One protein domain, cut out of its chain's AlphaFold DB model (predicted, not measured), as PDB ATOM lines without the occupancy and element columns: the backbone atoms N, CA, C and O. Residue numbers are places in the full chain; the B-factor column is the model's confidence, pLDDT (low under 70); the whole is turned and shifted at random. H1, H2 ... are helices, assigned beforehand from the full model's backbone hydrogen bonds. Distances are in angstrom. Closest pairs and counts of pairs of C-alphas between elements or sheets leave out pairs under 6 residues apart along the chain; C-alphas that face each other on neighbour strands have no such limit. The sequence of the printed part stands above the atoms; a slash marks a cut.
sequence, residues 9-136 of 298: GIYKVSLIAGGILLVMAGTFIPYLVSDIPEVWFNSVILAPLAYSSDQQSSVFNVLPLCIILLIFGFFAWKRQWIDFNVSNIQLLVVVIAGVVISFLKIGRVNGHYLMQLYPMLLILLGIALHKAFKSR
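What this domain is: This is residues 9 to 136 of the 298 residues of a protein of Flavobacteriaceae bacterium (UniProt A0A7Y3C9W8). A loose bundle of three helices, H4, H5 and H6, makes one part of this model, and H1 and H3 form a V away from it, with short H2 at the tip. The open ends of the V come near the two ends of H5, making a triangular frame. The printed part has 128 residues with six named helices, H1 to H6 in chain order, and no named strand: all helix. It is loose, with a radius of gyration of the C-alphas of 18.8 A, and elongated, spanning 64 by 37 by 21 A.

Where its parts are: Find C-alpha 9 at (118.184, 111.302, 114.689); from there H1, residues 9 to 26, runs 25.5 A. Next come H2, residues 29 to 33, and H3, residues 37 to 53, 23.5 A long. H4, residues 59 to 78, covers 28.0 A with a kink of 30 degrees near residue 66. H5, residues 87 to 106, covers 28.8 A. H6, residues 111 to 133, has a kink of 54 degrees near residue 118 and ends 29.2 A on, at C-alpha 133, (113.310, 142.593, 113.262).

How they stand to each other: Begin at H1: its Gly 9 and Ser 87 of H5 have C-alphas 7.9 A apart, close but not clearly touching. H2 and H3 only just touch, only at the corner, with 3 pairs of C-alphas within 8 A; the closest are Tyr 31 and Pro 37, 5.0 A. H4 and H5, a helical hairpin in an up-and-down bundle with H6, each running against the one before, touch closest at the C-alphas of Val 59 and Leu 104, 5.5 A. H5 and H6, also a hairpin, touch closest at the C-alphas of Leu 92 and Met 120, 6.1 A. Every O i to N i+4 pair is within hydrogen-bond range in H1, H2 and H5, against 10 of 13 in H3, 13 of 16 in H4 and 14 of 19 in H6.

The domain as a whole: The C-alphas farthest apart, of Asp 35 and Arg 136, are 64.7 A apart. The printed part has no cut and no long link. Look for low confidence, under 70, at residues 9 and 55.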
ATOM      1  N   GLY A   9     119.222 110.772 113.806       66.50
ATOM      2  CA  GLY A   9     118.184 111.302 114.689       66.50
ATOM      3  C   GLY A   9     117.421 110.248 115.502       66.50
ATOM      4  O   GLY A   9     117.259 110.444 116.701       66.50
ATOM      5  N   ILE A  10     116.999 109.124 114.909       73.38
ATOM      6  CA  ILE A  10     116.255 108.066 115.624       73.38
ATOM      7  C   ILE A  10     117.129 107.479 116.727       73.38
ATOM      8  O   ILE A  10     116.698 107.396 117.870       73.38
ATOM      9  N   TYR A  11     118.385 107.166 116.408       76.12
ATOM     10  CA  TYR A  11     119.345 106.665 117.387       76.12
ATOM     11  C   TYR A  11     119.542 107.639 118.560       76.12
ATOM     12  O   TYR A  11     119.463 107.238 119.719       76.12
ATOM     13  N   LYS A  12     119.722 108.937 118.277       75.56
ATOM     14  CA  LYS A  12     119.862 109.974 119.315       75.56
ATOM     15  C   LYS A  12     118.616 110.092 120.194       75.56
ATOM     16  O   LYS A  12     118.745 110.171 121.412       75.56
ATOM     17  N   VAL A  13     117.423 110.079 119.598       78.75
ATOM     18  CA  VAL A  13     116.156 110.118 120.346       78.75
ATOM     19  C   VAL A  13     116.010 108.875 121.221       78.75
ATOM     20  O   VAL A  13     115.663 109.002 122.392       78.75
ATOM     21  N   SER A  14     116.331 107.692 120.698       82.31
ATOM     22  CA  SER A  14     116.308 106.445 121.464       82.31
ATOM     23  C   SER A  14     117.288 106.460 122.636       82.31
ATOM     24  O   SER A  14     116.923 106.012 123.717       82.31
ATOM     25  N   LEU A  15     118.496 107.010 122.466       86.94
ATOM     26  CA  LEU A  15     119.454 107.166 123.567       86.94
ATOM     27  C   LEU A  15     118.939 108.115 124.652       86.94
ATOM     28  O   LEU A  15     119.039 107.795 125.833       86.94
ATOM     29  N   ILE A  16     118.361 109.259 124.269       84.94
ATOM     30  CA  ILE A  16     117.777 110.212 125.225       84.94
ATOM     31  C   ILE A  16     116.613 109.559 125.978       84.94
ATOM     32  O   ILE A  16     116.575 109.602 127.206       84.94
ATOM     33  N   ALA A  17     115.689 108.917 125.258       85.88
ATOM     34  CA  ALA A  17     114.561 108.215 125.858       85.88
ATOM     35  C   ALA A  17     115.031 107.091 126.793       85.88
ATOM     36  O   ALA A  17     114.546 106.988 127.916       85.88
ATOM     37  N   GLY A  18     116.017 106.297 126.368       93.69
ATOM     38  CA  GLY A  18     116.630 105.251 127.183       93.69
ATOM     39  C   GLY A  18     117.279 105.800 128.451       93.69
ATOM     40  O   GLY A  18     117.077 105.240 129.521       93.69
ATOM     41  N   GLY A  19     117.988 106.929 128.361       93.50
ATOM     42  CA  GLY A  19     118.565 107.612 129.520       93.50
ATOM     43  C   GLY A  19     117.504 108.089 130.514       93.50
ATOM     44  O   GLY A  19     117.638 107.851 131.711       93.50
ATOM     45  N   ILE A  20     116.415 108.692 130.026       90.69
ATOM     46  CA  ILE A  20     115.281 109.108 130.871       90.69
ATOM     47  C   ILE A  20     114.663 107.894 131.572       90.69
ATOM     48  O   ILE A  20     114.482 107.914 132.788       90.69
ATOM     49  N   LEU A  21     114.380 106.823 130.826       91.88
ATOM     50  CA  LEU A  21     113.799 105.599 131.377       91.88
ATOM     51  C   LEU A  21     114.730 104.923 132.387       91.88
ATOM     52  O   LEU A  21     114.255 104.426 133.403       91.88
ATOM     53  N   LEU A  22     116.043 104.942 132.149       95.25
ATOM     54  CA  LEU A  22     117.034 104.406 133.077       95.25
ATOM     55  C   LEU A  22     117.061 105.200 134.385       95.25
ATOM     56  O   LEU A  22     117.072 104.599 135.454       95.25
ATOM     57  N   VAL A  23     117.027 106.534 134.317       94.31
ATOM     58  CA  VAL A  23     116.947 107.386 135.516       94.31
ATOM     59  C   VAL A  23     115.649 107.115 136.274       94.31
ATOM     60  O   VAL A  23     115.685 106.923 137.487       94.31
ATOM     61  N   MET A  24     114.514 107.024 135.571       91.06
ATOM     62  CA  MET A  24     113.233 106.659 136.181       91.06
ATOM     63  C   MET A  24     113.304 105.286 136.858       91.06
ATOM     64  O   MET A  24     112.915 105.165 138.017       91.06
ATOM     65  N   ALA A  25     113.859 104.272 136.191       91.94
ATOM     66  CA  ALA A  25     114.054 102.944 136.768       91.94
ATOM     67  C   ALA A  25     115.013 102.969 137.968       91.94
ATOM     68  O   ALA A  25     114.792 102.265 138.947       91.94
ATOM     69  N   GLY A  26     116.033 103.828 137.951       95.56
ATOM     70  CA  GLY A  26     116.936 104.035 139.084       95.56
ATOM     71  C   GLY A  26     116.209 104.486 140.352       95.56
ATOM     72  O   GLY A  26     116.568 104.057 141.447       95.56
ATOM     73  N   THR A  27     115.128 105.267 140.223       96.06
ATOM     74  CA  THR A  27     114.310 105.681 141.382       96.06
ATOM     75  C   THR A  27     113.536 104.533 142.035       96.06
ATOM     76  O   THR A  27     113.054 104.697 143.152       96.06
ATOM     77  N   PHE A  28     113.433 103.371 141.382       96.69
ATOM     78  CA  PHE A  28     112.805 102.171 141.944       96.69
ATOM     79  C   PHE A  28     113.716 101.450 142.949       96.69
ATOM     80  O   PHE A  28     113.231 100.795 143.871       96.69
ATOM     81  N   ILE A  29     115.040 101.602 142.816       96.31
ATOM     82  CA  ILE A  29     116.037 100.862 143.607       96.31
ATOM     83  C   ILE A  29     115.851 101.053 145.125       96.31
ATOM     84  O   ILE A  29     115.806 100.043 145.826       96.31
ATOM     85  N   PRO A  30     115.677 102.277 145.670       97.19
ATOM     86  CA  PRO A  30     115.490 102.457 147.112       97.19
ATOM     87  C   PRO A  30     114.263 101.723 147.667       97.19
ATOM     88  O   PRO A  30     114.288 101.262 148.805       97.19
ATOM     89  N   TYR A  31     113.209 101.574 146.860       97.19
ATOM     90  CA  TYR A  31     111.967 100.902 147.250       97.19
ATOM     91  C   TYR A  31     112.108  99.383 147.210       97.19
ATOM     92  O   TYR A  31     111.580  98.708 148.086       97.19
ATOM     93  N   LEU A  32     112.864  98.857 146.239       96.50
ATOM     94  CA  LEU A  32     113.248  97.446 146.213       96.50
ATOM     95  C   LEU A  32     114.109  97.075 147.421       96.50
ATOM     96  O   LEU A  32     113.848  96.074 148.073       96.50
ATOM     97  N   VAL A  33     115.117  97.894 147.739       97.62
ATOM     98  CA  VAL A  33     116.016  97.654 148.884       97.62
ATOM     99  C   VAL A  33     115.270  97.757 150.218       97.62
ATOM    100  O   VAL A  33     115.621  97.067 151.168       97.62
ATOM    101  N   SER A  34     114.229  98.590 150.281       97.44
ATOM    102  CA  SER A  34     113.391  98.776 151.474       97.44
ATOM    103  C   SER A  34     112.202  97.805 151.567       97.44
ATOM    104  O   SER A  34     111.349  98.006 152.426       97.44
ATOM    105  N   ASP A  35     112.116  96.802 150.684       96.81
ATOM    106  CA  ASP A  35     111.023  95.814 150.623       96.81
ATOM    107  C   ASP A  35     109.610  96.433 150.512       96.81
ATOM    108  O   ASP A  35     108.636  95.950 151.085       96.81
ATOM    109  N   ILE A  36     109.495  97.544 149.774       96.44
ATOM    110  CA  ILE A  36     108.231  98.258 149.500       96.44
ATOM    111  C   ILE A  36     108.064  98.630 148.009       96.44
ATOM    112  O   ILE A  36     107.713  99.776 147.685       96.44
ATOM    113  N   PRO A  37     108.330  97.716 147.051       95.94
ATOM    114  CA  PRO A  37     108.280  98.027 145.619       95.94
ATOM    115  C   PRO A  37     106.898  98.502 145.148       95.94
ATOM    116  O   PRO A  37     106.789  99.332 144.239       95.94
ATOM    117  N   GLU A  38     105.826  98.026 145.779       95.25
ATOM    118  CA  GLU A  38     104.461  98.414 145.449       95.25
ATOM    119  C   GLU A  38     104.200  99.898 145.716       95.25
ATOM    120  O   GLU A  38     103.408 100.515 145.005       95.25
ATOM    121  N   VAL A  39     104.885 100.504 146.692       94.62
ATOM    122  CA  VAL A  39     104.742 101.935 146.991       94.62
ATOM    123  C   VAL A  39     105.227 102.771 145.812       94.62
ATOM    124  O   VAL A  39     104.545 103.724 145.430       94.62
ATOM    125  N   TRP A  40     106.355 102.402 145.197       95.69
ATOM    126  CA  TRP A  40     106.863 103.097 144.015       95.69
ATOM    127  C   TRP A  40     105.895 102.961 142.845       95.69
ATOM    128  O   TRP A  40     105.512 103.961 142.246       95.69
ATOM    129  N   PHE A  41     105.437 101.742 142.555       95.19
ATOM    130  CA  PHE A  41     104.538 101.507 141.427       95.19
ATOM    131  C   PHE A  41     103.197 102.236 141.596       95.19
ATOM    132  O   PHE A  41     102.727 102.910 140.676       95.19
ATOM    133  N   ASN A  42     102.620 102.185 142.799       94.75
ATOM    134  CA  ASN A  42     101.399 102.913 143.133       94.75
ATOM    135  C   ASN A  42     101.588 104.428 143.006       94.75
ATOM    136  O   ASN A  42     100.719 105.097 142.458       94.75
ATOM    137  N   SER A  43     102.715 104.966 143.473       91.69
ATOM    138  CA  SER A  43     102.950 106.417 143.516       91.69
ATOM    139  C   SER A  43     103.377 107.005 142.170       91.69
ATOM    140  O   SER A  43     102.995 108.126 141.846       91.69
ATOM    141  N   VAL A  44     104.171 106.272 141.387       91.88
ATOM    142  CA  VAL A  44     104.791 106.765 140.145       91.88
ATOM    143  C   VAL A  44     103.966 106.417 138.908       91.88
ATOM    144  O   VAL A  44     103.972 107.180 137.944       91.88
ATOM    145  N   ILE A  45     103.237 105.296 138.922       92.19
ATOM    146  CA  ILE A  45     102.499 104.807 137.751       92.19
ATOM    147  C   ILE A  45     100.991 104.897 137.973       92.19
ATOM    148  O   ILE A  45     100.305 105.620 137.250       92.19
ATOM    149  N   LEU A  46     100.455 104.189 138.969       94.25
ATOM    150  CA  LEU A  46      99.003 104.009 139.071       94.25
ATOM    151  C   LEU A  46      98.264 105.259 139.566       94.25
ATOM    152  O   LEU A  46      97.261 105.641 138.964       94.25
ATOM    153  N   ALA A  47      98.760 105.934 140.606       91.38
ATOM    154  CA  ALA A  47      98.127 107.145 141.124       91.38
ATOM    155  C   ALA A  47      98.125 108.292 140.095       91.38
ATOM    156  O   ALA A  47      97.064 108.888 139.912       91.38
ATOM    157  N   PRO A  48      99.218 108.584 139.355       88.62
ATOM    158  CA  PRO A  48      99.184 109.587 138.291       88.62
ATOM    159  C   PRO A  48      98.241 109.225 137.140       88.62
ATOM    160  O   PRO A  48      97.561 110.104 136.611       88.62
ATOM    161  N   LEU A  49      98.153 107.942 136.763       88.12
ATOM    162  CA  LEU A  49      97.192 107.494 135.751       88.12
ATOM    163  C   LEU A  49      95.752 107.718 136.219       88.12
ATOM    164  O   LEU A  49      94.976 108.335 135.489       88.12
ATOM    165  N   ALA A  50      95.423 107.312 137.447       89.50
ATOM    166  CA  ALA A  50      94.105 107.537 138.034       89.50
ATOM    167  C   ALA A  50      93.775 109.030 138.186       89.50
ATOM    168  O   ALA A  50      92.663 109.455 137.877       89.50
ATOM    169  N   TYR A  51      94.761 109.838 138.586       84.31
ATOM    170  CA  TYR A  51      94.644 111.294 138.648       84.31
ATOM    171  C   TYR A  51      94.316 111.888 137.277       84.31
ATOM    172  O   TYR A  51      93.465 112.766 137.168       84.31
ATOM    173  N   SER A  52      94.976 111.405 136.220       78.69
ATOM    174  CA  SER A  52      94.754 111.892 134.856       78.69
ATOM    175  C   SER A  52      93.396 111.487 134.282       78.69
ATOM    176  O   SER A  52      92.828 112.243 133.500       78.69
ATOM    177  N   SER A  53      92.866 110.322 134.670       78.50
ATOM    178  CA  SER A  53      91.521 109.886 134.271       78.50
ATOM    179  C   SER A  53      90.411 110.609 135.029       78.50
ATOM    180  O   SER A  53      89.306 110.738 134.514       78.50
ATOM    181  N   ASP A  54      90.709 111.108 136.229       75.75
ATOM    182  CA  ASP A  54      89.822 111.952 137.027       75.75
ATOM    183  C   ASP A  54      89.885 113.409 136.527       75.75
ATOM    184  O   ASP A  54      90.335 114.342 137.210       75.75
ATOM    185  N   GLN A  55      89.521 113.575 135.252       68.94
ATOM    186  CA  GLN A  55      89.558 114.839 134.531       68.94
ATOM    187  C   GLN A  55      88.436 115.758 135.028       68.94
ATOM    188  O   GLN A  55      87.288 115.665 134.611       68.94
ATOM    189  N   GLN A  56      88.799 116.694 135.902       70.25
ATOM    190  CA  GLN A  56      87.872 117.667 136.496       70.25
ATOM    191  C   GLN A  56      87.692 118.934 135.650       70.25
ATOM    192  O   GLN A  56      86.904 119.809 135.985       70.25
ATOM    193  N   SER A  57      88.457 119.091 134.568       77.62
ATOM    194  CA  SER A  57      88.451 120.308 133.755       77.62
ATOM    195  C   SER A  57      88.305 119.995 132.273       77.62
ATOM    196  O   SER A  57      88.867 119.034 131.749       77.62
ATOM    197  N   SER A  58      87.550 120.844 131.582       83.19
ATOM    198  CA  SER A  58      87.264 120.670 130.164       83.19
ATOM    199  C   SER A  58      88.478 120.960 129.283       83.19
ATOM    200  O   SER A  58      89.140 121.986 129.436       83.19
ATOM    201  N   VAL A  59      88.705 120.119 128.272       85.69
ATOM    202  CA  VAL A  59      89.724 120.327 127.225       85.69
ATOM    203  C   VAL A  59      89.564 121.690 126.533       85.69
ATOM    204  O   VAL A  59      90.556 122.295 126.117       85.69
ATOM    205  N   PHE A  60      88.339 122.228 126.473       87.88
ATOM    206  CA  PHE A  60      88.056 123.550 125.907       87.88
ATOM    207  C   PHE A  60      88.836 124.679 126.599       87.88
ATOM    208  O   PHE A  60      89.201 125.650 125.938       87.88
ATOM    209  N   ASN A  61      89.194 124.521 127.877       87.31
ATOM    210  CA  ASN A  61      89.992 125.500 128.620       87.31
ATOM    211  C   ASN A  61      91.432 125.632 128.090       87.31
ATOM    212  O   ASN A  61      92.098 126.631 128.353       87.31
ATOM    213  N   VAL A  62      91.924 124.639 127.345       91.06
ATOM    214  CA  VAL A  62      93.283 124.609 126.777       91.06
ATOM    215  C   VAL A  62      93.304 125.139 125.337       91.06
ATOM    216  O   VAL A  62      94.347 125.581 124.855       91.06
ATOM    217  N   LEU A  63      92.156 125.159 124.645       92.12
ATOM    218  CA  LEU A  63      92.075 125.581 123.242       92.12
ATOM    219  C   LEU A  63      92.628 126.983 122.961       92.12
ATOM    220  O   LEU A  63      93.307 127.115 121.943       92.12
ATOM    221  N   PRO A  64      92.418 128.016 123.805       93.38
ATOM    222  CA  PRO A  64      92.997 129.333 123.549       93.38
ATOM    223  C   PRO A  64      94.522 129.285 123.398       93.38
ATOM    224  O   PRO A  64      95.070 129.882 122.473       93.38
ATOM    225  N   LEU A  65      95.206 128.504 124.243       92.75
ATOM    226  CA  LEU A  65      96.650 128.295 124.142       92.75
ATOM    227  C   LEU A  65      97.013 127.581 122.834       92.75
ATOM    228  O   LEU A  65      97.915 128.029 122.128       92.75
ATOM    229  N   CYS A  66      96.298 126.509 122.483       94.62
ATOM    230  CA  CYS A  66      96.519 125.789 121.227       94.62
ATOM    231  C   CYS A  66      96.363 126.711 120.012       94.62
ATOM    232  O   CYS A  66      97.210 126.700 119.123       94.62
ATOM    233  N   ILE A  67      95.322 127.547 119.991       95.69
ATOM    234  CA  ILE A  67      95.062 128.509 118.915       95.69
ATOM    235  C   ILE A  67      96.209 129.518 118.814       95.69
ATOM    236  O   ILE A  67      96.724 129.734 117.719       95.69
ATOM    237  N   ILE A  68      96.662 130.090 119.934       95.25
ATOM    238  CA  ILE A  68      97.794 131.031 119.952       95.25
ATOM    239  C   ILE A  68      99.062 130.371 119.394       95.25
ATOM    240  O   ILE A  68      99.737 130.961 118.550       95.25
ATOM    241  N   LEU A  69      99.372 129.142 119.817       96.00
ATOM    242  CA  LEU A  69     100.545 128.403 119.343       96.00
ATOM    243  C   LEU A  69     100.451 128.057 117.852       96.00
ATOM    244  O   LEU A  69     101.443 128.188 117.135       96.00
ATOM    245  N   LEU A  70      99.269 127.666 117.369       96.12
ATOM    246  CA  LEU A  70      99.030 127.384 115.951       96.12
ATOM    247  C   LEU A  70      99.159 128.647 115.098       96.12
ATOM    248  O   LEU A  70      99.818 128.612 114.060       96.12
ATOM    249  N   ILE A  71      98.591 129.770 115.547       96.94
ATOM    250  CA  ILE A  71      98.731 131.072 114.883       96.94
ATOM    251  C   ILE A  71     100.208 131.465 114.824       96.94
ATOM    252  O   ILE A  71     100.715 131.784 113.747       96.94
ATOM    253  N   PHE A  72     100.920 131.397 115.952       95.69
ATOM    254  CA  PHE A  72     102.351 131.687 116.013       95.69
ATOM    255  C   PHE A  72     103.151 130.801 115.049       95.69
ATOM    256  O   PHE A  72     103.907 131.323 114.228       95.69
ATOM    257  N   GLY A  73     102.949 129.482 115.097       95.31
ATOM    258  CA  GLY A  73     103.635 128.521 114.233       95.31
ATOM    259  C   GLY A  73     103.358 128.767 112.749       95.31
ATOM    260  O   GLY A  73     104.292 128.819 111.947       95.31
ATOM    261  N   PHE A  74     102.095 129.011 112.387       96.12
ATOM    262  CA  PHE A  74     101.693 129.323 111.017       96.12
ATOM    263  C   PHE A  74     102.351 130.606 110.500       96.12
ATOM    264  O   PHE A  74     102.905 130.612 109.399       96.12
ATOM    265  N   PHE A  75     102.338 131.690 111.284       95.44
ATOM    266  CA  PHE A  75     102.997 132.939 110.897       95.44
ATOM    267  C   PHE A  75     104.511 132.778 110.788       95.44
ATOM    268  O   PHE A  75     105.100 133.250 109.812       95.44
ATOM    269  N   ALA A  76     105.132 132.088 111.747       95.38
ATOM    270  CA  ALA A  76     106.565 131.839 111.747       95.38
ATOM    271  C   ALA A  76     107.010 131.032 110.519       95.38
ATOM    272  O   ALA A  76     108.026 131.368 109.907       95.38
ATOM    273  N   TRP A  77     106.224 130.030 110.117       94.94
ATOM    274  CA  TRP A  77     106.454 129.246 108.905       94.94
ATOM    275  C   TRP A  77     106.224 130.070 107.634       94.94
ATOM    276  O   TRP A  77     107.125 130.204 106.806       94.94
ATOM    277  N   LYS A  78     105.049 130.700 107.496       95.81
ATOM    278  CA  LYS A  78     104.672 131.470 106.296       95.81
ATOM    279  C   LYS A  78     105.640 132.619 106.012       95.81
ATOM    280  O   LYS A  78     105.887 132.948 104.855       95.81
ATOM    281  N   ARG A  79     106.189 133.244 107.057       94.00
ATOM    282  CA  ARG A  79     107.175 134.330 106.950       94.00
ATOM    283  C   ARG A  79     108.628 133.848 106.916       94.00
ATOM    284  O   ARG A  79     109.519 134.693 106.874       94.00
ATOM    285  N   GLN A  80     108.876 132.536 106.941       93.31
ATOM    286  CA  GLN A  80     110.219 131.935 106.977       93.31
ATOM    287  C   GLN A  80     111.069 132.416 108.173       93.31
ATOM    288  O   GLN A  80     112.308 132.419 108.149       93.31
ATOM    289  N   TRP A  81     110.400 132.831 109.254       94.81
ATOM    290  CA  TRP A  81     111.043 133.253 110.498       94.81
ATOM    291  C   TRP A  81     111.677 132.069 111.225       94.81
ATOM    292  O   TRP A  81     112.772 132.198 111.769       94.81
ATOM    293  N   ILE A  82     111.034 130.904 111.160       95.25
ATOM    294  CA  ILE A  82     111.525 129.644 111.721       95.25
ATOM    295  C   ILE A  82     111.619 128.617 110.591       95.25
ATOM    296  O   ILE A  82     110.677 128.463 109.816       95.25
ATOM    297  N   ASP A  83     112.756 127.925 110.507       93.06
ATOM    298  CA  ASP A  83     112.944 126.802 109.586       93.06
ATOM    299  C   ASP A  83     112.679 125.480 110.315       93.06
ATOM    300  O   ASP A  83     113.502 124.989 111.089       93.06
ATOM    301  N   PHE A  84     111.504 124.907 110.070       90.75
ATOM    302  CA  PHE A  84     111.055 123.668 110.703       90.75
ATOM    303  C   PHE A  84     111.741 122.405 110.151       90.75
ATOM    304  O   PHE A  84     111.492 121.311 110.656       90.75
ATOM    305  N   ASN A  85     112.629 122.526 109.158       88.94
ATOM    306  CA  ASN A  85     113.431 121.400 108.667       88.94
ATOM    307  C   ASN A  85     114.679 121.145 109.527       88.94
ATOM    308  O   ASN A  85     115.291 120.083 109.438       88.94
ATOM    309  N   VAL A  86     115.056 122.099 110.381       89.19
ATOM    310  CA  VAL A  86     116.220 121.975 111.264       89.19
ATOM    311  C   VAL A  86     115.898 121.045 112.434       89.19
ATOM    312  O   VAL A  86     114.975 121.305 113.207       89.19
ATOM    313  N   SER A  87     116.711 120.003 112.637       84.94
ATOM    314  CA  SER A  87     116.473 118.976 113.666       84.94
ATOM    315  C   SER A  87     116.340 119.537 115.086       84.94
ATOM    316  O   SER A  87     115.509 119.070 115.858       84.94
ATOM    317  N   ASN A  88     117.103 120.578 115.435       88.12
ATOM    318  CA  ASN A  88     117.002 121.222 116.750       88.12
ATOM    319  C   ASN A  88     115.648 121.926 116.949       88.12
ATOM    320  O   ASN A  88     115.088 121.891 118.041       88.12
ATOM    321  N   ILE A  89     115.100 122.538 115.893       91.00
ATOM    322  CA  ILE A  89     113.776 123.174 115.928       91.00
ATOM    323  C   ILE A  89     112.690 122.100 116.008       91.00
ATOM    324  O   ILE A  89     111.758 122.241 116.795       91.00
ATOM    325  N   GLN A  90     112.832 121.002 115.261       89.94
ATOM    326  CA  GLN A  90     111.916 119.860 115.343       89.94
ATOM    327  C   GLN A  90     111.865 119.282 116.757       89.94
ATOM    328  O   GLN A  90     110.776 119.041 117.268       89.94
ATOM    329  N   LEU A  91     113.016 119.133 117.420       87.19
ATOM    330  CA  LEU A  91     113.074 118.675 118.807       87.19
ATOM    331  C   LEU A  91     112.296 119.611 119.744       87.19
ATOM    332  O   LEU A  91     111.478 119.136 120.527       87.19
ATOM    333  N   LEU A  92     112.490 120.930 119.633       91.00
ATOM    334  CA  LEU A  92     111.740 121.911 120.429       91.00
ATOM    335  C   LEU A  92     110.231 121.826 120.173       91.00
ATOM    336  O   LEU A  92     109.448 121.854 121.119       91.00
ATOM    337  N   VAL A  93     109.818 121.683 118.911       92.25
ATOM    338  CA  VAL A  93     108.404 121.533 118.537       92.25
ATOM    339  C   VAL A  93     107.815 120.244 119.104       92.25
ATOM    340  O   VAL A  93     106.706 120.278 119.628       92.25
ATOM    341  N   VAL A  94     108.549 119.129 119.057       90.44
ATOM    342  CA  VAL A  94     108.118 117.850 119.645       90.44
ATOM    343  C   VAL A  94     107.953 117.974 121.159       90.44
ATOM    344  O   VAL A  94     106.944 117.517 121.694       90.44
ATOM    345  N   VAL A  95     108.886 118.634 121.851       90.44
ATOM    346  CA  VAL A  95     108.779 118.883 123.299       90.44
ATOM    347  C   VAL A  95     107.563 119.756 123.613       90.44
ATOM    348  O   VAL A  95     106.757 119.391 124.467       90.44
ATOM    349  N   ILE A  96     107.380 120.867 122.892       93.94
ATOM    350  CA  ILE A  96     106.214 121.750 123.047       93.94
ATOM    351  C   ILE A  96     104.915 120.978 122.807       93.94
ATOM    352  O   ILE A  96     103.993 121.074 123.613       93.94
ATOM    353  N   ALA A  97     104.843 120.183 121.739       93.56
ATOM    354  CA  ALA A  97     103.678 119.363 121.432       93.56
ATOM    355  C   ALA A  97     103.393 118.350 122.548       93.56
ATOM    356  O   ALA A  97     102.246 118.219 122.962       93.56
ATOM    357  N   GLY A  98     104.421 117.690 123.090       92.19
ATOM    358  CA  GLY A  98     104.285 116.781 124.230       92.19
ATOM    359  C   GLY A  98     103.711 117.468 125.474       92.19
ATOM    360  O   GLY A  98     102.784 116.948 126.093       92.19
ATOM    361  N   VAL A  99     104.198 118.670 125.800       92.69
ATOM    362  CA  VAL A  99     103.675 119.477 126.918       92.69
ATOM    363  C   VAL A  99     102.224 119.904 126.663       92.69
ATOM    364  O   VAL A  99     101.378 119.764 127.544       92.69
ATOM    365  N   VAL A 100     101.891 120.352 125.449       93.31
ATOM    366  CA  VAL A 100     100.514 120.731 125.083       93.31
ATOM    367  C   VAL A 100      99.567 119.530 125.145       93.31
ATOM    368  O   VAL A 100      98.460 119.657 125.663       93.31
ATOM    369  N   ILE A 101      99.993 118.351 124.683       91.50
ATOM    370  CA  ILE A 101      99.220 117.105 124.806       91.50
ATOM    371  C   ILE A 101      98.968 116.770 126.279       91.50
ATOM    372  O   ILE A 101      97.856 116.377 126.630       91.50
ATOM    373  N   SER A 102      99.962 116.963 127.151       88.81
ATOM    374  CA  SER A 102      99.787 116.804 128.600       88.81
ATOM    375  C   SER A 102      98.707 117.750 129.145       88.81
ATOM    376  O   SER A 102      97.809 117.315 129.866       88.81
ATOM    377  N   PHE A 103      98.707 119.023 128.728       90.00
ATOM    378  CA  PHE A 103      97.669 119.980 129.135       90.00
ATOM    379  C   PHE A 103      96.289 119.592 128.612       90.00
ATOM    380  O   PHE A 103      95.320 119.689 129.360       90.00
ATOM    381  N   LEU A 104      96.191 119.120 127.366       89.38
ATOM    382  CA  LEU A 104      94.938 118.638 126.782       89.38
ATOM    383  C   LEU A 104      94.382 117.438 127.553       89.38
ATOM    384  O   LEU A 104      93.185 117.413 127.821       89.38
ATOM    385  N   LYS A 105      95.235 116.490 127.966       85.50
ATOM    386  CA  LYS A 105      94.819 115.353 128.804       85.50
ATOM    387  C   LYS A 105      94.282 115.791 130.166       85.50
ATOM    388  O   LYS A 105      93.324 115.206 130.649       85.50
ATOM    389  N   ILE A 106      94.883 116.809 130.778       81.00
ATOM    390  CA  ILE A 106      94.453 117.329 132.085       81.00
ATOM    391  C   ILE A 106      93.247 118.282 131.947       81.00
ATOM    392  O   ILE A 106      92.484 118.471 132.891       81.00
ATOM    393  N   GLY A 107      93.070 118.908 130.781       85.62
ATOM    394  CA  GLY A 107      92.037 119.912 130.520       85.62
ATOM    395  C   GLY A 107      92.248 121.240 131.255       85.62
ATOM    396  O   GLY A 107      91.300 121.998 131.450       85.62
ATOM    397  N   ARG A 108      93.474 121.541 131.701       84.00
ATOM    398  CA  ARG A 108      93.776 122.757 132.474       84.00
ATOM    399  C   ARG A 108      95.173 123.288 132.168       84.00
ATOM    400  O   ARG A 108      96.141 122.535 132.139       84.00
ATOM    401  N   VAL A 109      95.275 124.607 132.008       83.06
ATOM    402  CA  VAL A 109      96.547 125.336 131.922       83.06
ATOM    403  C   VAL A 109      96.729 126.093 133.232       83.06
ATOM    404  O   VAL A 109      96.090 127.117 133.453       83.06
ATOM    405  N   ASN A 110      97.569 125.574 134.124       78.88
ATOM    406  CA  ASN A 110      97.931 126.281 135.351       78.88
ATOM    407  C   ASN A 110      99.238 127.048 135.164       78.88
ATOM    408  O   ASN A 110     100.126 126.598 134.437       78.88
ATOM    409  N   GLY A 111      99.375 128.171 135.873       76.06
ATOM    410  CA  GLY A 111     100.562 129.026 135.794       76.06
ATOM    411  C   GLY A 111     101.865 128.273 136.068       76.06
ATOM    412  O   GLY A 111     102.847 128.461 135.359       76.06
ATOM    413  N   HIS A 112     101.872 127.336 137.019       76.44
ATOM    414  CA  HIS A 112     103.069 126.544 137.314       76.44
ATOM    415  C   HIS A 112     103.388 125.492 136.245       76.44
ATOM    416  O   HIS A 112     104.550 125.140 136.072       76.44
ATOM    417  N   TYR A 113     102.404 125.024 135.474       80.75
ATOM    418  CA  TYR A 113     102.658 124.120 134.347       80.75
ATOM    419  C   TYR A 113     103.254 124.849 133.144       80.75
ATOM    420  O   TYR A 113     104.041 124.269 132.396       80.75
ATOM    421  N   LEU A 114     102.956 126.142 132.988       85.25
ATOM    422  CA  LEU A 114     103.559 126.970 131.948       85.25
ATOM    423  C   LEU A 114     105.089 127.027 132.054       85.25
ATOM    424  O   LEU A 114     105.742 127.188 131.028       85.25
ATOM    425  N   MET A 115     105.672 126.786 133.232       85.00
ATOM    426  CA  MET A 115     107.127 126.658 133.392       85.00
ATOM    427  C   MET A 115     107.736 125.544 132.523       85.00
ATOM    428  O   MET A 115     108.898 125.646 132.143       85.00
ATOM    429  N   GLN A 116     106.968 124.509 132.161       88.81
ATOM    430  CA  GLN A 116     107.421 123.446 131.252       88.81
ATOM    431  C   GLN A 116     107.372 123.873 129.776       88.81
ATOM    432  O   GLN A 116     108.148 123.385 128.960       88.81
ATOM    433  N   LEU A 117     106.468 124.795 129.429       91.62
ATOM    434  CA  LEU A 117     106.256 125.269 128.060       91.62
ATOM    435  C   LEU A 117     107.134 126.484 127.719       91.62
ATOM    436  O   LEU A 117     107.714 126.553 126.634       91.62
ATOM    437  N   TYR A 118     107.226 127.444 128.641       89.38
ATOM    438  CA  TYR A 118     107.829 128.761 128.425       89.38
ATOM    439  C   TYR A 118     109.281 128.699 127.943       89.38
ATOM    440  O   TYR A 118     109.563 129.349 126.939       89.38
ATOM    441  N   PRO A 119     110.202 127.928 128.554       90.31
ATOM    442  CA  PRO A 119     111.600 127.918 128.127       90.31
ATOM    443  C   PRO A 119     111.761 127.548 126.649       90.31
ATOM    444  O   PRO A 119     112.481 128.215 125.909       90.31
ATOM    445  N   MET A 120     111.023 126.531 126.195       93.00
ATOM    446  CA  MET A 120     111.085 126.055 124.813       93.00
ATOM    447  C   MET A 120     110.424 127.046 123.851       93.00
ATOM    448  O   MET A 120     110.961 127.338 122.781       93.00
ATOM    449  N   LEU A 121     109.281 127.611 124.251       92.81
ATOM    450  CA  LEU A 121     108.565 128.610 123.463       92.81
ATOM    451  C   LEU A 121     109.366 129.911 123.315       92.81
ATOM    452  O   LEU A 121     109.397 130.481 122.227       92.81
ATOM    453  N   LEU A 122     110.045 130.364 124.372       92.06
ATOM    454  CA  LEU A 122     110.858 131.583 124.370       92.06
ATOM    455  C   LEU A 122     112.059 131.476 123.428       92.06
ATOM    456  O   LEU A 122     112.400 132.463 122.779       92.06
ATOM    457  N   ILE A 123     112.659 130.289 123.285       93.88
ATOM    458  CA  ILE A 123     113.720 130.057 122.293       93.88
ATOM    459  C   ILE A 123     113.171 130.265 120.875       93.88
ATOM    460  O   ILE A 123     113.752 131.020 120.091       93.88
ATOM    461  N   LEU A 124     112.030 129.648 120.544       94.50
ATOM    462  CA  LEU A 124     111.398 129.811 119.229       94.50
ATOM    463  C   LEU A 124     110.958 131.257 118.980       94.50
ATOM    464  O   LEU A 124     111.164 131.787 117.887       94.50
ATOM    465  N   LEU A 125     110.395 131.913 119.997       92.81
ATOM    466  CA  LEU A 125     110.013 133.319 119.935       92.81
ATOM    467  C   LEU A 125     111.235 134.211 119.693       92.81
ATOM    468  O   LEU A 125     111.180 135.080 118.829       92.81
ATOM    469  N   GLY A 126     112.350 133.971 120.384       91.69
ATOM    470  CA  GLY A 126     113.599 134.710 120.193       91.69
ATOM    471  C   GLY A 126     114.143 134.588 118.769       91.69
ATOM    472  O   GLY A 126     114.487 135.599 118.154       91.69
ATOM    473  N   ILE A 127     114.141 133.376 118.202       93.44
ATOM    474  CA  ILE A 127     114.523 133.136 116.798       93.44
ATOM    475  C   ILE A 127     113.596 133.908 115.851       93.44
ATOM    476  O   ILE A 127     114.068 134.600 114.942       93.44
ATOM    477  N   ALA A 128     112.281 133.822 116.076       93.19
ATOM    478  CA  ALA A 128     111.290 134.490 115.242       93.19
ATOM    479  C   ALA A 128     111.423 136.018 115.295       93.19
ATOM    480  O   ALA A 128     111.454 136.665 114.249       93.19
ATOM    481  N   LEU A 129     111.562 136.593 116.494       90.62
ATOM    482  CA  LEU A 129     111.760 138.029 116.701       90.62
ATOM    483  C   LEU A 129     113.066 138.505 116.065       90.62
ATOM    484  O   LEU A 129     113.062 139.517 115.365       90.62
ATOM    485  N   HIS A 130     114.163 137.759 116.233       90.06
ATOM    486  CA  HIS A 130     115.427 138.088 115.581       90.06
ATOM    487  C   HIS A 130     115.246 138.169 114.064       90.06
ATOM    488  O   HIS A 130     115.547 139.204 113.475       90.06
ATOM    489  N   LYS A 131     114.686 137.138 113.415       90.94
ATOM    490  CA  LYS A 131     114.467 137.177 111.958       90.94
ATOM    491  C   LYS A 131     113.493 138.278 111.529       90.94
ATOM    492  O   LYS A 131     113.727 138.919 110.508       90.94
ATOM    493  N   ALA A 132     112.422 138.514 112.286       89.31
ATOM    494  CA  ALA A 132     111.408 139.513 111.952       89.31
ATOM    495  C   ALA A 132     111.938 140.955 112.024       89.31
ATOM    496  O   ALA A 132     111.528 141.803 111.225       89.31
ATOM    497  N   PHE A 133     112.852 141.236 112.959       88.69
ATOM    498  CA  PHE A 133     113.310 142.593 113.262       88.69
ATOM    499  C   PHE A 133     114.779 142.878 112.922       88.69
ATOM    500  O   PHE A 133     115.148 144.049 112.919       88.69
ATOM    501  N   LYS A 134     115.593 141.879 112.536       87.25
ATOM    502  CA  LYS A 134     117.025 142.044 112.180       87.25
ATOM    503  C   LYS A 134     117.284 143.197 111.209       87.25
ATOM    504  O   LYS A 134     118.237 143.946 111.379       87.25
ATOM    505  N   SER A 135     116.435 143.347 110.196       85.19
ATOM    506  CA  SER A 135     116.570 144.386 109.163       85.19
ATOM    507  C   SER A 135     115.763 145.656 109.465       85.19
ATOM    508  O   SER A 135     115.544 146.473 108.575       85.19
ATOM    509  N   ARG A 136     115.245 145.815 110.691       89.00
ATOM    510  CA  ARG A 136     114.338 146.908 111.075       89.00
ATOM    511  C   ARG A 136     114.740 147.522 112.430       89.00
ATOM    512  O   ARG A 136     113.956 147.456 113.382       89.00
TER     513      ARG A 136